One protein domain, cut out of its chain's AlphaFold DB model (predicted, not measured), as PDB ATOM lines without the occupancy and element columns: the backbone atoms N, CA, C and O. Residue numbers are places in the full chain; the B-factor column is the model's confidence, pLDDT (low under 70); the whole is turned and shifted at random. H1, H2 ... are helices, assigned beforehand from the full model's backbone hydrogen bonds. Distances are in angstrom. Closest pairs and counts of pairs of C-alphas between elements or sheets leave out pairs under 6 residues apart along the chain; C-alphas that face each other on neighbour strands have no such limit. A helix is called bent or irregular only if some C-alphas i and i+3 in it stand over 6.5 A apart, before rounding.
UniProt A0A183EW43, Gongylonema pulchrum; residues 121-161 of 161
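Overview. This is residues 121 to 161 of the 161 residues of a protein of Gongylonema pulchrum (UniProt A0A183EW43). Two helices of equal residue count, H1 and H2, follow each other nearly end to end and make a corner, a wide open V with a tight link at its point. Residues 121 to 128 form a hook at the far end of H1, and residues 157 to 161 trail off beyond H2 as a tail. The printed part has 41 residues with two named helices, H1 then H2, and no named strand; its class is all helix. It is extended, with a radius of gyration of the C-alphas of 16.0 A and spans of 53 by 20 by 7 A.

Arrangement. After residues 121 to 128 comes H1, residues 129 to 141. A tight link of 2 residues joins it to H2, residues 144 to 156. The helices are close but not clearly touching, with 1 pair of C-alphas within 8 A: those of Leu 139 and Leu 145, the closest, 6.0 A apart. They run the same way at a steep tilt of 62 degrees, with their centres 19.6 A apart. Each O i to N i+4 pair is within hydrogen-bond range in H1; in H2, 7 of 9 are.

Along the chain. H1 begins at C-alpha 129, (151.344, 172.959, 82.398), and measures 18.6 A from first to last C-alpha. H2 begins at C-alpha 144, (147.339, 178.825, 102.723), and ends at C-alpha 156, (162.411, 181.013, 115.085), a length of 19.6 A. H2 is neither bent nor irregular, but only just: C-alphas 153 and 156 are 6.3 A apart.

Size, cuts and confidence. The two C-alphas farthest apart are those of Asn 125 and Gly 161, at 53.1 A. The printed part has no cut, and Gly 161 is the chain's last residue. Residues 123 to 128 stand free, and so do residues 146 to 161, of which 146 to 156 belong to H2. Mean pLDDT of the printed part is 74.5; residues 145 to 161 are under 70.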
ATOM      1  N   GLY A 121     159.484 173.604  86.515       93.75
ATOM      2  CA  GLY A 121     159.754 173.300  85.112       93.75
ATOM      3  C   GLY A 121     159.086 171.998  84.672       93.75
ATOM      4  O   GLY A 121     159.303 170.953  85.278       93.75
ATOM      5  N   LEU A 122     158.305 172.051  83.592       95.38
ATOM      6  CA  LEU A 122     157.711 170.883  82.931       95.38
ATOM      7  C   LEU A 122     158.294 170.729  81.522       95.38
ATOM      8  O   LEU A 122     158.816 171.686  80.947       95.38
ATOM      9  N   GLN A 123     158.192 169.527  80.948       95.94
ATOM     10  CA  GLN A 123     158.575 169.313  79.551       95.94
ATOM     11  C   GLN A 123     157.772 170.238  78.627       95.94
ATOM     12  O   GLN A 123     156.584 170.491  78.860       95.94
ATOM     13  N   LYS A 124     158.423 170.731  77.565       93.12
ATOM     14  CA  LYS A 124     157.765 171.575  76.561       93.12
ATOM     15  C   LYS A 124     156.535 170.848  76.013       93.12
ATOM     16  O   LYS A 124     156.617 169.670  75.683       93.12
ATOM     17  N   ASN A 125     155.417 171.565  75.915       92.25
ATOM     18  CA  ASN A 125     154.116 171.050  75.467       92.25
ATOM     19  C   ASN A 125     153.478 169.989  76.384       92.25
ATOM     20  O   ASN A 125     152.606 169.243  75.943       92.25
ATOM     21  N   SER A 126     153.861 169.925  77.664       95.31
ATOM     22  CA  SER A 126     153.173 169.062  78.628       95.31
ATOM     23  C   SER A 126     151.724 169.530  78.848       95.31
ATOM     24  O   SER A 126     151.515 170.713  79.152       95.31
ATOM     25  N   PRO A 127     150.724 168.627  78.784       95.31
ATOM     26  CA  PRO A 127     149.319 168.969  79.025       95.31
ATOM     27  C   PRO A 127     149.058 169.407  80.474       95.31
ATOM     28  O   PRO A 127     148.066 170.071  80.749       95.31
ATOM     29  N   TRP A 128     149.967 169.093  81.404       94.50
ATOM     30  CA  TRP A 128     149.856 169.440  82.825       94.50
ATOM     31  C   TRP A 128     150.227 170.886  83.144       94.50
ATOM     32  O   TRP A 128     149.876 171.383  84.212       94.50
ATOM     33  N   THR A 129     150.902 171.570  82.223       94.75
ATOM     34  CA  THR A 129     151.344 172.959  82.398       94.75
ATOM     35  C   THR A 129     150.204 173.898  82.815       94.75
ATOM     36  O   THR A 129     150.324 174.518  83.871       94.75
ATOM     37  N   PRO A 130     149.066 173.980  82.092       93.94
ATOM     38  CA  PRO A 130     147.955 174.841  82.505       93.94
ATOM     39  C   PRO A 130     147.329 174.422  83.842       93.94
ATOM     40  O   PRO A 130     146.929 175.283  84.626       93.94
ATOM     41  N   HIS A 131     147.263 173.118  84.132       95.00
ATOM     42  CA  HIS A 131     146.687 172.609  85.377       95.00
ATOM     43  C   HIS A 131     147.524 173.006  86.598       95.00
ATOM     44  O   HIS A 131     146.975 173.496  87.583       95.00
ATOM     45  N   ILE A 132     148.848 172.848  86.516       94.56
ATOM     46  CA  ILE A 132     149.778 173.205  87.594       94.56
ATOM     47  C   ILE A 132     149.809 174.719  87.794       94.56
ATOM     48  O   ILE A 132     149.706 175.181  88.927       94.56
ATOM     49  N   THR A 133     149.865 175.500  86.713       93.56
ATOM     50  CA  THR A 133     149.829 176.964  86.814       93.56
ATOM     51  C   THR A 133     148.547 177.445  87.493       93.56
ATOM     52  O   THR A 133     148.616 178.254  88.412       93.56
ATOM     53  N   ASN A 134     147.377 176.912  87.118       94.12
ATOM     54  CA  ASN A 134     146.110 177.273  87.762       94.12
ATOM     55  C   ASN A 134     146.088 176.867  89.247       94.12
ATOM     56  O   ASN A 134     145.650 177.641  90.094       94.12
ATOM     57  N   ALA A 135     146.623 175.691  89.593       92.44
ATOM     58  CA  ALA A 135     146.739 175.268  90.986       92.44
ATOM     59  C   ALA A 135     147.621 176.222  91.815       92.44
ATOM     60  O   ALA A 135     147.232 176.598  92.918       92.44
ATOM     61  N   ILE A 136     148.763 176.665  91.276       90.88
ATOM     62  CA  ILE A 136     149.644 177.643  91.937       90.88
ATOM     63  C   ILE A 136     148.932 178.988  92.115       90.88
ATOM     64  O   ILE A 136     149.006 179.573  93.193       90.88
ATOM     65  N   LEU A 137     148.205 179.460  91.098       90.88
ATOM     66  CA  LEU A 137     147.440 180.706  91.185       90.88
ATOM     67  C   LEU A 137     146.387 180.636  92.298       90.88
ATOM     68  O   LEU A 137     146.360 181.508  93.166       90.88
ATOM     69  N   ARG A 138     145.613 179.546  92.359       91.25
ATOM     70  CA  ARG A 138     144.638 179.313  93.440       91.25
ATOM     71  C   ARG A 138     145.297 179.283  94.818       91.25
ATOM     72  O   ARG A 138     144.749 179.828  95.770       91.25
ATOM     73  N   LEU A 139     146.474 178.663  94.928       87.00
ATOM     74  CA  LEU A 139     147.239 178.647  96.175       87.00
ATOM     75  C   LEU A 139     147.719 180.046  96.573       87.00
ATOM     76  O   LEU A 139     147.705 180.348  97.760       87.00
ATOM     77  N   SER A 140     148.103 180.886  95.607       85.00
ATOM     78  CA  SER A 140     148.558 182.260  95.855       85.00
ATOM     79  C   SER A 140     147.433 183.219  96.254       85.00
ATOM     80  O   SER A 140     147.654 184.110  97.068       85.00
ATOM     81  N   GLU A 141     146.225 183.016  95.719       86.81
ATOM     82  CA  GLU A 141     145.024 183.758  96.121       86.81
ATOM     83  C   GLU A 141     144.538 183.320  97.506       86.81
ATOM     84  O   GLU A 141     143.973 184.104  98.269       86.81
ATOM     85  N   SER A 142     144.769 182.053  97.851       83.06
ATOM     86  CA  SER A 142     144.445 181.519  99.165       83.06
ATOM     87  C   SER A 142     145.485 181.926 100.218       83.06
ATOM     88  O   SER A 142     146.686 181.974  99.967       83.06
ATOM     89  N   ILE A 143     145.043 182.111 101.463       73.50
ATOM     90  CA  ILE A 143     145.932 182.429 102.596       73.50
ATOM     91  C   ILE A 143     146.823 181.219 102.975       73.50
ATOM     92  O   ILE A 143     147.753 181.341 103.769       73.50
ATOM     93  N   TYR A 144     146.593 180.038 102.389       74.06
ATOM     94  CA  TYR A 144     147.339 178.825 102.723       74.06
ATOM     95  C   TYR A 144     148.833 178.960 102.463       74.06
ATOM     96  O   TYR A 144     149.603 178.656 103.367       74.06
ATOM     97  N   LEU A 145     149.241 179.454 101.286       68.81
ATOM     98  CA  LEU A 145     150.658 179.604 100.960       68.81
ATOM     99  C   LEU A 145     151.379 180.479 102.000       68.81
ATOM    100  O   LEU A 145     152.251 179.935 102.680       68.81
ATOM    101  N   PRO A 146     150.991 181.752 102.243       65.19
ATOM    102  CA  PRO A 146     151.666 182.587 103.236       65.19
ATOM    103  C   PRO A 146     151.582 182.038 104.669       65.19
ATOM    104  O   PRO A 146     152.490 182.292 105.452       65.19
ATOM    105  N   LEU A 147     150.550 181.264 105.032       62.53
ATOM    106  CA  LEU A 147     150.464 180.617 106.350       62.53
ATOM    107  C   LEU A 147     151.445 179.458 106.505       62.53
ATOM    108  O   LEU A 147     152.115 179.369 107.530       62.53
ATOM    109  N   THR A 148     151.558 178.574 105.509       63.09
ATOM    110  CA  THR A 148     152.612 177.550 105.515       63.09
ATOM    111  C   THR A 148     153.990 178.180 105.466       63.09
ATOM    112  O   THR A 148     154.886 177.662 106.129       63.09
ATOM    113  N   LEU A 149     154.127 179.305 104.748       63.28
ATOM    114  CA  LEU A 149     155.388 180.020 104.686       63.28
ATOM    115  C   LEU A 149     155.800 180.540 106.068       63.28
ATOM    116  O   LEU A 149     156.813 180.148 106.644       63.28
ATOM    117  N   LYS A 150     154.890 181.287 106.692       60.31
ATOM    118  CA  LYS A 150     155.067 181.759 108.060       60.31
ATOM    119  C   LYS A 150     155.229 180.633 109.069       60.31
ATOM    120  O   LYS A 150     155.911 180.831 110.055       60.31
ATOM    121  N   ARG A 151     154.635 179.454 108.880       57.81
ATOM    122  CA  ARG A 151     154.788 178.350 109.840       57.81
ATOM    123  C   ARG A 151     156.194 177.755 109.837       57.81
ATOM    124  O   ARG A 151     156.632 177.302 110.891       57.81
ATOM    125  N   TYR A 152     156.897 177.755 108.705       55.81
ATOM    126  CA  TYR A 152     158.312 177.378 108.709       55.81
ATOM    127  C   TYR A 152     159.212 178.520 109.206       55.81
ATOM    128  O   TYR A 152     160.247 178.237 109.798       55.81
ATOM    129  N   GLU A 153     158.811 179.783 109.015       53.28
ATOM    130  CA  GLU A 153     159.533 180.979 109.494       53.28
ATOM    131  C   GLU A 153     159.315 181.273 110.994       53.28
ATOM    132  O   GLU A 153     160.187 181.815 111.660       53.28
ATOM    133  N   CYS A 154     158.153 180.940 111.563       43.97
ATOM    134  CA  CYS A 154     157.731 181.386 112.898       43.97
ATOM    135  C   CYS A 154     158.169 180.441 114.030       43.97
ATOM    136  O   CYS A 154     158.048 180.804 115.194       43.97
ATOM    137  N   PHE A 155     158.779 179.289 113.727       44.75
ATOM    138  CA  PHE A 155     159.483 178.500 114.752       44.75
ATOM    139  C   PHE A 155     160.749 179.190 115.293       44.75
ATOM    140  O   PHE A 155     161.356 178.680 116.229       44.75
ATOM    141  N   THR A 156     161.146 180.342 114.741       49.16
ATOM    142  CA  THR A 156     162.411 181.013 115.085       49.16
ATOM    143  C   THR A 156     162.243 182.466 115.539       49.16
ATOM    144  O   THR A 156     163.220 183.201 115.626       49.16
ATOM    145  N   GLY A 157     161.012 182.885 115.857       40.78
ATOM    146  CA  GLY A 157     160.700 184.229 116.366       40.78
ATOM    147  C   GLY A 157     160.612 184.364 117.894       40.78
ATOM    148  O   GLY A 157     160.385 185.468 118.374       40.78
ATOM    149  N   GLU A 158     160.781 183.283 118.663       35.16
ATOM    150  CA  GLU A 158     160.591 183.271 120.129       35.16
ATOM    151  C   GLU A 158     161.900 183.181 120.943       35.16
ATOM    152  O   GLU A 158     161.882 182.795 122.108       35.16
ATOM    153  N   ILE A 159     163.052 183.554 120.366       40.66
ATOM    154  CA  ILE A 159     164.344 183.577 121.093       40.66
ATOM    155  C   ILE A 159     165.089 184.912 120.936       40.66
ATOM    156  O   ILE A 159     166.314 184.963 120.847       40.66
ATOM    157  N   GLN A 160     164.349 186.020 120.898       39.28
ATOM    158  CA  GLN A 160     164.902 187.337 121.225       39.28
ATOM    159  C   GLN A 160     164.007 188.009 122.267       39.28
ATOM    160  O   GLN A 160     163.182 188.863 121.948       39.28
ATOM    161  N   GLY A 161     164.165 187.551 123.510       32.44
ATOM    162  CA  GLY A 161     163.779 188.240 124.737       32.44
ATOM    163  C   GLY A 161     165.010 188.389 125.615       32.44
ATOM    164  O   GLY A 161     165.766 187.395 125.698       32.44
TER     165      GLY A 161